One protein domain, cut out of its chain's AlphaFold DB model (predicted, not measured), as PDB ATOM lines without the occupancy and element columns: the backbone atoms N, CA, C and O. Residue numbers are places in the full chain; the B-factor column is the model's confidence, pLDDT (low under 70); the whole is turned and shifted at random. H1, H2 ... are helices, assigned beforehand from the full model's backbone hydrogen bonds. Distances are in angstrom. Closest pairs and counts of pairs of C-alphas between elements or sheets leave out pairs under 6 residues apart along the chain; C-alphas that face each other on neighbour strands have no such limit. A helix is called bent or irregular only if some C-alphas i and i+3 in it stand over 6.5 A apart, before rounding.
ATOM      1  N   LEU A  59     -45.253  33.691   2.522       85.62
ATOM      2  CA  LEU A  59     -46.442  33.029   1.964       85.62
ATOM      3  C   LEU A  59     -47.598  34.004   1.712       85.62
ATOM      4  O   LEU A  59     -48.467  33.706   0.893       85.62
ATOM      5  N   VAL A  60     -47.612  35.173   2.361       82.62
ATOM      6  CA  VAL A  60     -48.629  36.206   2.124       82.62
ATOM      7  C   VAL A  60     -48.709  36.571   0.640       82.62
ATOM      8  O   VAL A  60     -49.818  36.688   0.124       82.62
ATOM      9  N   ILE A  61     -47.579  36.623  -0.076       73.62
ATOM     10  CA  ILE A  61     -47.517  36.925  -1.519       73.62
ATOM     11  C   ILE A  61     -48.331  35.914  -2.351       73.62
ATOM     12  O   ILE A  61     -48.985  36.288  -3.330       73.62
ATOM     13  N   TYR A  62     -48.354  34.642  -1.937       74.19
ATOM     14  CA  TYR A  62     -49.179  33.601  -2.559       74.19
ATOM     15  C   TYR A  62     -50.663  33.809  -2.272       74.19
ATOM     16  O   TYR A  62     -51.492  33.700  -3.173       74.19
ATOM     17  N   LEU A  63     -51.000  34.123  -1.019       73.31
ATOM     18  CA  LEU A  63     -52.384  34.271  -0.567       73.31
ATOM     19  C   LEU A  63     -53.084  35.478  -1.197       73.31
ATOM     20  O   LEU A  63     -54.275  35.407  -1.494       73.31
ATOM     21  N   ILE A  64     -52.353  36.567  -1.443       71.69
ATOM     22  CA  ILE A  64     -52.893  37.784  -2.068       71.69
ATOM     23  C   ILE A  64     -52.916  37.719  -3.605       71.69
ATOM     24  O   ILE A  64     -53.184  38.724  -4.260       71.69
ATOM     25  N   GLY A  65     -52.632  36.548  -4.190       64.31
ATOM     26  CA  GLY A  65     -52.704  36.314  -5.635       64.31
ATOM     27  C   GLY A  65     -51.639  37.052  -6.448       64.31
ATOM     28  O   GLY A  65     -51.790  37.197  -7.659       64.31
ATOM     29  N   GLN A  66     -50.575  37.531  -5.803       66.25
ATOM     30  CA  GLN A  66     -49.472  38.229  -6.471       66.25
ATOM     31  C   GLN A  66     -48.351  37.285  -6.917       66.25
ATOM     32  O   GLN A  66     -47.424  37.704  -7.607       66.25
ATOM     33  N   PHE A  67     -48.456  36.001  -6.571       74.44
ATOM     34  CA  PHE A  67     -47.555  34.969  -7.050       74.44
ATOM     35  C   PHE A  67     -47.998  34.405  -8.407       74.44
ATOM     36  O   PHE A  67     -49.061  33.797  -8.531       74.44
ATOM     37  N   ASP A  68     -47.139  34.550  -9.415       78.62
ATOM     38  CA  ASP A  68     -47.258  33.882 -10.709       78.62
ATOM     39  C   ASP A  68     -46.197  32.783 -10.794       78.62
ATOM     40  O   ASP A  68     -45.009  33.089 -10.772       78.62
ATOM     41  N   ALA A  69     -46.595  31.516 -10.945       79.62
ATOM     42  CA  ALA A  69     -45.657  30.389 -11.006       79.62
ATOM     43  C   ALA A  69     -44.593  30.537 -12.113       79.62
ATOM     44  O   ALA A  69     -43.490  30.000 -11.988       79.62
ATOM     45  N   ARG A  70     -44.875  31.322 -13.166       84.00
ATOM     46  CA  ARG A  70     -43.910  31.651 -14.229       84.00
ATOM     47  C   ARG A  70     -42.692  32.413 -13.705       84.00
ATOM     48  O   ARG A  70     -41.622  32.307 -14.308       84.00
ATOM     49  N   ILE A  71     -42.814  33.123 -12.579       83.00
ATOM     50  CA  ILE A  71     -41.691  33.837 -11.966       83.00
ATOM     51  C   ILE A  71     -40.573  32.872 -11.566       83.00
ATOM     52  O   ILE A  71     -39.402  33.173 -11.767       83.00
ATOM     53  N   LEU A  72     -40.915  31.664 -11.099       86.88
ATOM     54  CA  LEU A  72     -39.928  30.667 -10.683       86.88
ATOM     55  C   LEU A  72     -39.043  30.235 -11.856       86.88
ATOM     56  O   LEU A  72     -37.826  30.144 -11.715       86.88
ATOM     57  N   SER A  73     -39.643  30.026 -13.032       86.56
ATOM     58  CA  SER A  73     -38.894  29.753 -14.262       86.56
ATOM     59  C   SER A  73     -38.062  30.955 -14.712       86.56
ATOM     60  O   SER A  73     -36.892  30.775 -15.040       86.56
ATOM     61  N   GLN A  74     -38.615  32.172 -14.650       88.50
ATOM     62  CA  GLN A  74     -37.919  33.392 -15.070       88.50
ATOM     63  C   GLN A  74     -36.663  33.669 -14.240       88.50
ATOM     64  O   GLN A  74     -35.658  34.106 -14.789       88.50
ATOM     65  N   ILE A  75     -36.669  33.357 -12.942       88.88
ATOM     66  CA  ILE A  75     -35.488  33.560 -12.091       88.88
ATOM     67  C   ILE A  75     -34.330  32.627 -12.483       88.88
ATOM     68  O   ILE A  75     -33.161  32.966 -12.299       88.88
ATOM     69  N   ASN A  76     -34.611  31.446 -13.043       89.62
ATOM     70  CA  ASN A  76     -33.536  30.592 -13.557       89.62
ATOM     71  C   ASN A  76     -32.881  31.184 -14.815       89.62
ATOM     72  O   ASN A  76     -31.692  30.949 -15.028       89.62
ATOM     73  N   GLU A  77     -33.639  31.930 -15.622       91.75
ATOM     74  CA  GLU A  77     -33.146  32.631 -16.815       91.75
ATOM     75  C   GLU A  77     -32.418  33.929 -16.442       91.75
ATOM     76  O   GLU A  77     -31.395  34.261 -17.041       91.75
ATOM     77  N   ASP A  78     -32.910  34.626 -15.417       91.81
ATOM     78  CA  ASP A  78     -32.332  35.854 -14.888       91.81
ATOM     79  C   ASP A  78     -32.312  35.858 -13.353       91.81
ATOM     80  O   ASP A  78     -33.276  36.214 -12.671       91.81
ATOM     81  N   ILE A  79     -31.151  35.500 -12.803       90.56
ATOM     82  CA  ILE A  79     -30.932  35.444 -11.356       90.56
ATOM     83  C   ILE A  79     -30.934  36.828 -10.695       90.56
ATOM     84  O   ILE A  79     -31.084  36.911  -9.477       90.56
ATOM     85  N   GLU A  80     -30.765  37.916 -11.460       90.94
ATOM     86  CA  GLU A  80     -30.781  39.276 -10.911       90.94
ATOM     87  C   GLU A  80     -32.183  39.690 -10.442       90.94
ATOM     88  O   GLU A  80     -32.296  40.655  -9.692       90.94
ATOM     89  N   ILE A  81     -33.235  38.934 -10.792       87.19
ATOM     90  CA  ILE A  81     -34.591  39.090 -10.233       87.19
ATOM     91  C   ILE A  81     -34.598  38.885  -8.707       87.19
ATOM     92  O   ILE A  81     -35.423  39.475  -8.018       87.19
ATOM     93  N   LEU A  82     -33.662  38.096  -8.162       86.56
ATOM     94  CA  LEU A  82     -33.526  37.890  -6.713       86.56
ATOM     95  C   LEU A  82     -32.936  39.101  -5.975       86.56
ATOM     96  O   LEU A  82     -32.870  39.089  -4.746       86.56
ATOM     97  N   LEU A  83     -32.430  40.110  -6.693       87.88
ATOM     98  CA  LEU A  83     -31.842  41.284  -6.062       87.88
ATOM     99  C   LEU A  83     -32.944  42.232  -5.573       87.88
ATOM    100  O   LEU A  83     -33.785  42.640  -6.377       87.88
ATOM    101  N   PRO A  84     -32.905  42.662  -4.298       80.38
ATOM    102  CA  PRO A  84     -33.774  43.728  -3.818       80.38
ATOM    103  C   PRO A  84     -33.613  44.992  -4.665       80.38
ATOM    104  O   PRO A  84     -32.494  45.407  -4.976       80.38
ATOM    105  N   SER A  85     -34.725  45.656  -4.970       73.06
ATOM    106  CA  SER A  85     -34.756  46.911  -5.736       73.06
ATOM    107  C   SER A  85     -33.968  48.052  -5.072       73.06
ATOM    108  O   SER A  85     -33.472  48.941  -5.763       73.06
ATOM    109  N   HIS A  86     -33.816  48.012  -3.744       72.25
ATOM    110  CA  HIS A  86     -33.084  49.004  -2.949       72.25
ATOM    111  C   HIS A  86     -31.562  48.855  -3.041       72.25
ATOM    112  O   HIS A  86     -30.817  49.768  -2.666       72.25
ATOM    113  N   PHE A  87     -31.063  47.728  -3.559       79.12
ATOM    114  CA  PHE A  87     -29.642  47.608  -3.838       79.12
ATOM    115  C   PHE A  87     -29.284  48.610  -4.935       79.12
ATOM    116  O   PHE A  87     -29.734  48.512  -6.074       79.12
ATOM    117  N   THR A  88     -28.413  49.566  -4.611       81.31
ATOM    118  CA  THR A  88     -27.837  50.531  -5.563       81.31
ATOM    119  C   THR A  88     -26.790  49.858  -6.463       81.31
ATOM    120  O   THR A  88     -25.661  50.320  -6.629       81.31
ATOM    121  N   LEU A  89     -27.156  48.713  -7.042       86.44
ATOM    122  CA  LEU A  89     -26.358  47.924  -7.962       86.44
ATOM    123  C   LEU A  89     -26.883  48.136  -9.380       86.44
ATOM    124  O   LEU A  89     -28.067  47.978  -9.665       86.44
ATOM    125  N   LYS A  90     -25.979  48.467 -10.299       89.06
ATOM    126  CA  LYS A  90     -26.321  48.537 -11.720       89.06
ATOM    127  C   LYS A  90     -26.585  47.119 -12.230       89.06
ATOM    128  O   LYS A  90     -25.677  46.292 -12.178       89.06
ATOM    129  N   ARG A  91     -27.787  46.856 -12.745       87.88
ATOM    130  CA  ARG A  91     -28.145  45.570 -13.367       87.88
ATOM    131  C   ARG A  91     -27.182  45.207 -14.502       87.88
ATOM    132  O   ARG A  91     -26.709  46.094 -15.219       87.88
ATOM    133  N   GLY A  92     -26.860  43.923 -14.632       90.75
ATOM    134  CA  GLY A  92     -25.868  43.404 -15.574       90.75
ATOM    135  C   GLY A  92     -24.421  43.782 -15.242       90.75
ATOM    136  O   GLY A  92     -23.509  43.490 -16.017       90.75
ATOM    137  N   SER A  93     -24.166  44.453 -14.114       93.69
ATOM    138  CA  SER A  93     -22.796  44.697 -13.669       93.69
ATOM    139  C   SER A  93     -22.185  43.419 -13.100       93.69
ATOM    140  O   SER A  93     -22.868  42.545 -12.571       93.69
ATOM    141  N   LYS A  94     -20.852  43.333 -13.114       95.31
ATOM    142  CA  LYS A  94     -20.142  42.216 -12.475       95.31
ATOM    143  C   LYS A  94     -20.546  42.052 -11.002       95.31
ATOM    144  O   LYS A  94     -20.692  40.933 -10.528       95.31
ATOM    145  N   LYS A  95     -20.744  43.171 -10.296       93.31
ATOM    146  CA  LYS A  95     -21.098  43.176  -8.874       93.31
ATOM    147  C   LYS A  95     -22.540  42.724  -8.637       93.31
ATOM    148  O   LYS A  95     -22.768  41.985  -7.688       93.31
ATOM    149  N   SER A  96     -23.494  43.135  -9.475       93.38
ATOM    150  CA  SER A  96     -24.887  42.687  -9.344       93.38
ATOM    151  C   SER A  96     -25.008  41.184  -9.590       93.38
ATOM    152  O   SER A  96     -25.562  40.481  -8.749       93.38
ATOM    153  N   LEU A  97     -24.366  40.673 -10.643       94.44
ATOM    154  CA  LEU A  97     -24.318  39.238 -10.939       94.44
ATOM    155  C   LEU A  97     -23.634  38.430  -9.828       94.44
ATOM    156  O   LEU A  97     -24.117  37.361  -9.459       94.44
ATOM    157  N   GLU A  98     -22.538  38.938  -9.258       94.94
ATOM    158  CA  GLU A  98     -21.855  38.286  -8.135       94.94
ATOM    159  C   GLU A  98     -22.761  38.184  -6.899       94.94
ATOM    160  O   GLU A  98     -22.835  37.130  -6.266       94.94
ATOM    161  N   VAL A  99     -23.462  39.265  -6.549       93.00
ATOM    162  CA  VAL A  99     -24.382  39.279  -5.403       93.00
ATOM    163  C   VAL A  99     -25.579  38.362  -5.660       93.00
ATOM    164  O   VAL A  99     -25.916  37.564  -4.788       93.00
ATOM    165  N   ALA A 100     -26.163  38.398  -6.858       92.69
ATOM    166  CA  ALA A 100     -27.271  37.523  -7.240       92.69
ATOM    167  C   ALA A 100     -26.871  36.042  -7.159       92.69
ATOM    168  O   ALA A 100     -27.602  35.221  -6.603       92.69
ATOM    169  N   ALA A 101     -25.668  35.700  -7.632       93.50
ATOM    170  CA  ALA A 101     -25.131  34.347  -7.535       93.50
ATOM    171  C   ALA A 101     -24.935  33.905  -6.077       93.50
ATOM    172  O   ALA A 101     -25.250  32.764  -5.741       93.50
ATOM    173  N   LYS A 102     -24.472  34.801  -5.193       93.56
ATOM    174  CA  LYS A 102     -24.350  34.516  -3.753       93.56
ATOM    175  C   LYS A 102     -25.708  34.271  -3.098       93.56
ATOM    176  O   LYS A 102     -25.825  33.322  -2.330       93.56
ATOM    177  N   ILE A 103     -26.725  35.070  -3.423       93.00
ATOM    178  CA  ILE A 103     -28.093  34.864  -2.923       93.00
ATOM    179  C   ILE A 103     -28.622  33.510  -3.404       93.00
ATOM    180  O   ILE A 103     -29.051  32.695  -2.588       93.00
ATOM    181  N   LYS A 104     -28.509  33.214  -4.707       93.00
ATOM    182  CA  LYS A 104     -28.930  31.919  -5.258       93.00
ATOM    183  C   LYS A 104     -28.235  30.753  -4.551       93.00
ATOM    184  O   LYS A 104     -28.903  29.818  -4.122       93.00
ATOM    185  N   ALA A 105     -26.916  30.823  -4.384       93.81
ATOM    186  CA  ALA A 105     -26.144  29.777  -3.721       93.81
ATOM    187  C   ALA A 105     -26.522  29.608  -2.240       93.81
ATOM    188  O   ALA A 105     -26.556  28.483  -1.746       93.81
ATOM    189  N   PHE A 106     -26.830  30.698  -1.535       93.75
ATOM    190  CA  PHE A 106     -27.214  30.650  -0.125       93.75
ATOM    191  C   PHE A 106     -28.568  29.955   0.080       93.75
ATOM    192  O   PHE A 106     -28.665  29.041   0.897       93.75
ATOM    193  N   TYR A 107     -29.592  30.348  -0.685       92.88
ATOM    194  CA  TYR A 107     -30.957  29.845  -0.492       92.88
ATOM    195  C   TYR A 107     -31.246  28.557  -1.265       92.88
ATOM    196  O   TYR A 107     -31.832  27.627  -0.721       92.88
ATOM    197  N   PHE A 108     -30.799  28.463  -2.518       93.25
ATOM    198  CA  PHE A 108     -31.121  27.342  -3.408       93.25
ATOM    199  C   PHE A 108     -29.966  26.357  -3.589       93.25
ATOM    200  O   PHE A 108     -30.183  25.242  -4.073       93.25
ATOM    201  N   LYS A 109     -28.746  26.715  -3.167       91.88
ATOM    202  CA  LYS A 109     -27.537  25.905  -3.386       91.88
ATOM    203  C   LYS A 109     -27.372  25.624  -4.887       91.88
ATOM    204  O   LYS A 109     -27.411  26.549  -5.692       91.88
ATOM    205  N   GLU A 110     -27.220  24.357  -5.266       90.31
ATOM    206  CA  GLU A 110     -27.146  23.912  -6.666       90.31
ATOM    207  C   GLU A 110     -28.518  23.521  -7.251       90.31
ATOM    208  O   GLU A 110     -28.596  23.015  -8.369       90.31
ATOM    209  N   ARG A 111     -29.620  23.725  -6.514       91.69
ATOM    210  CA  ARG A 111     -30.967  23.367  -6.980       91.69
ATOM    211  C   ARG A 111     -31.523  24.447  -7.907       91.69
ATOM    212  O   ARG A 111     -31.302  25.641  -7.712       91.69
ATOM    213  N   ASN A 112     -32.308  24.013  -8.888       89.19
ATOM    214  CA  ASN A 112     -33.103  24.917  -9.715       89.19
ATOM    215  C   ASN A 112     -34.320  25.448  -8.949       89.19
ATOM    216  O   ASN A 112     -34.845  24.798  -8.039       89.19
ATOM    217  N   ILE A 113     -34.776  26.630  -9.357       90.62
ATOM    218  CA  ILE A 113     -35.927  27.312  -8.770       90.62
ATOM    219  C   ILE A 113     -37.198  26.773  -9.441       90.62
ATOM    220  O   ILE A 113     -37.332  26.831 -10.661       90.62
ATOM    221  N   SER A 114     -38.095  26.168  -8.669       89.94
ATOM    222  CA  SER A 114     -39.323  25.512  -9.131       89.94
ATOM    223  C   SER A 114     -40.293  25.334  -7.960       89.94
ATOM    224  O   SER A 114     -39.979  25.693  -6.827       89.94
ATOM    225  N   GLU A 115     -41.465  24.745  -8.196       86.62
ATOM    226  CA  GLU A 115     -42.413  24.428  -7.115       86.62
ATOM    227  C   GLU A 115     -41.802  23.527  -6.026       86.62
ATOM    228  O   GLU A 115     -42.168  23.614  -4.859       86.62
ATOM    229  N   ALA A 116     -40.813  22.696  -6.366       90.31
ATOM    230  CA  ALA A 116     -40.109  21.868  -5.386       90.31
ATOM    231  C   ALA A 116     -39.153  22.669  -4.478       90.31
ATOM    232  O   ALA A 116     -38.683  22.139  -3.469       90.31
ATOM    233  N   THR A 117     -38.826  23.911  -4.849       90.88
ATOM    234  CA  THR A 117     -38.010  24.862  -4.073       90.88
ATOM    235  C   THR A 117     -38.814  26.092  -3.635       90.88
ATOM    236  O   THR A 117     -38.263  27.164  -3.380       90.88
ATOM    237  N   LEU A 118     -40.142  25.950  -3.540       88.62
ATOM    238  CA  LEU A 118     -41.047  27.042  -3.179       88.62
ATOM    239  C   LEU A 118     -40.730  27.639  -1.811       88.62
ATOM    240  O   LEU A 118     -40.820  28.847  -1.618       88.62
ATOM    241  N   LYS A 119     -40.357  26.782  -0.858       89.12
ATOM    242  CA  LYS A 119     -40.029  27.214   0.495       89.12
ATOM    243  C   LYS A 119     -38.800  28.123   0.483       89.12
ATOM    244  O   LYS A 119     -38.813  29.173   1.106       89.12
ATOM    245  N   GLU A 120     -37.762  27.742  -0.249       90.88
ATOM    246  CA  GLU A 120     -36.544  28.534  -0.388       90.88
ATOM    247  C   GLU A 120     -36.838  29.877  -1.065       90.88
ATOM    248  O   GLU A 120     -36.291  30.898  -0.662       90.88
ATOM    249  N   TYR A 121     -37.757  29.901  -2.036       87.94
ATOM    250  CA  TYR A 121     -38.234  31.149  -2.627       87.94
ATOM    251  C   TYR A 121     -38.958  32.046  -1.613       87.94
ATOM    252  O   TYR A 121     -38.675  33.240  -1.561       87.94
ATOM    253  N   VAL A 122     -39.836  31.480  -0.777       87.50
ATOM    254  CA  VAL A 122     -40.506  32.206   0.318       87.50
ATOM    255  C   VAL A 122     -39.490  32.779   1.315       87.50
ATOM    256  O   VAL A 122     -39.636  33.914   1.765       87.50
ATOM    257  N   ASP A 123     -38.444  32.019   1.642       88.81
ATOM    258  CA  ASP A 123     -37.391  32.465   2.559       88.81
ATOM    259  C   ASP A 123     -36.575  33.635   1.950       88.81
ATOM    260  O   ASP A 123     -36.208  34.583   2.656       88.81
ATOM    261  N   VAL A 124     -36.319  33.605   0.632       87.69
ATOM    262  CA  VAL A 124     -35.661  34.710  -0.089       87.69
ATOM    263  C   VAL A 124     -36.529  35.957  -0.084       87.69
ATOM    264  O   VAL A 124     -36.025  37.014   0.284       87.69
ATOM    265  N   SER A 125     -37.806  35.842  -0.464       79.06
ATOM    266  CA  SER A 125     -38.699  37.001  -0.577       79.06
ATOM    267  C   SER A 125     -38.841  37.735   0.758       79.06
ATOM    268  O   SER A 125     -38.781  38.960   0.797       79.06
ATOM    269  N   MET A 126     -38.902  36.991   1.868       75.00
ATOM    270  CA  MET A 126     -38.867  37.568   3.215       75.00
ATOM    271  C   MET A 126     -37.576  38.355   3.464       75.00
ATOM    272  O   MET A 126     -37.597  39.496   3.921       75.00
ATOM    273  N   SER A 127     -36.431  37.754   3.154       72.81
ATOM    274  CA  SER A 127     -35.122  38.329   3.475       72.81
ATOM    275  C   SER A 127     -34.790  39.562   2.637       72.81
ATOM    276  O   SER A 127     -34.035  40.426   3.085       72.81
ATOM    277  N   THR A 128     -35.356  39.660   1.434       61.53
ATOM    278  CA  THR A 128     -35.237  40.844   0.581       61.53
ATOM    279  C   THR A 128     -36.109  42.010   1.047       61.53
ATOM    280  O   THR A 128     -35.765  43.151   0.754       61.53
ATOM    281  N   GLU A 129     -37.187  41.742   1.791       55.53
ATOM    282  CA  GLU A 129     -38.119  42.753   2.322       55.53
ATOM    283  C   GLU A 129     -37.783  43.187   3.763       55.53
ATOM    284  O   GLU A 129     -38.191  44.254   4.206       55.53
ATOM    285  N   SER A 130     -36.990  42.394   4.494       46.84
ATOM    286  CA  SER A 130     -36.713  42.602   5.927       46.84
ATOM    287  C   SER A 130     -35.649  43.667   6.247       46.84
ATOM    288  O   SER A 130     -35.405  43.940   7.418       46.84
ATOM    289  N   TYR A 131     -34.980  44.250   5.247       41.12
ATOM    290  CA  TYR A 131     -33.936  45.270   5.444       41.12
ATOM    291  C   TYR A 131     -34.469  46.691   5.208       41.12
ATOM    292  O   TYR A 131     -33.891  47.476   4.466       41.12
TER     293      TYR A 131
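Overview. This is residues 59 to 131 of the 133 residues of the protein "(California timema) hypothetical protein" of Timema californicum (UniProt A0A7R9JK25). The two longest helices, H4 and H5, make an open V: the last residue of H4 meets H5 at residues 120 to 124, and short H3 packs on H4 within the opening. H2 lies across H5 on one side of the V, and small H1 lies beside H5 at the end of the domain far from H4. You have 73 printed residues with five named helices, H1 to H5 in chain order, and no named strand: all helix. The whole is compact, with a radius of gyration of the C-alphas of 12.0 A and spans of 34 by 25 by 19 A.

Arrangement. Start at H1, residues 59 to 63, and H2, residues 70 to 77, which are apart. H3, residues 79 to 82, touches H4, residues 94 to 107; look at the C-alphas of Glu 80 and Ala 100, their closest, 5.4 A apart. H5, residues 115 to 129, touches H4 at a steep tilt of 58 degrees, opposite ways; the closest C-alphas, Tyr 107 and Glu 120, are 5.7 A apart. H1 is close to H5 but not clearly touching, closest at C-alphas 59 and 122, 6.2 A apart. H2 is likewise close to H5 but not clearly touching, about perpendicular at 83 degrees, with C-alphas 72 and 115 closest at 7.6 A. In H1 and H4 every O i to N i+4 pair is within hydrogen-bond range; in H2 2 of 4 are, in H5 9 of 11, and H3 is too short for one.

Along the chain. Find C-alpha 59 at (-46.442, 33.029, 1.964), where H1 begins its 6.6 A. H2 spans 11.1 A and H3 5.9 A. From C-alpha 94 at (-20.142, 42.216, -12.475), H4 runs 20.3 A. H5 runs 21.1 A to C-alpha 129 at (-38.119, 42.753, 2.322); it is irregular, with C-alphas 116 and 119 7.9 A apart.

Size, cuts and confidence. The farthest C-alphas, Leu 63 and Lys 94, are 35.3 A apart. The printed part has no cut, and its long link is H3 to H4, 11 residues. Residues 65 to 66 and 128 to 131 have pLDDT under 70; the mean of the printed part is 84.4.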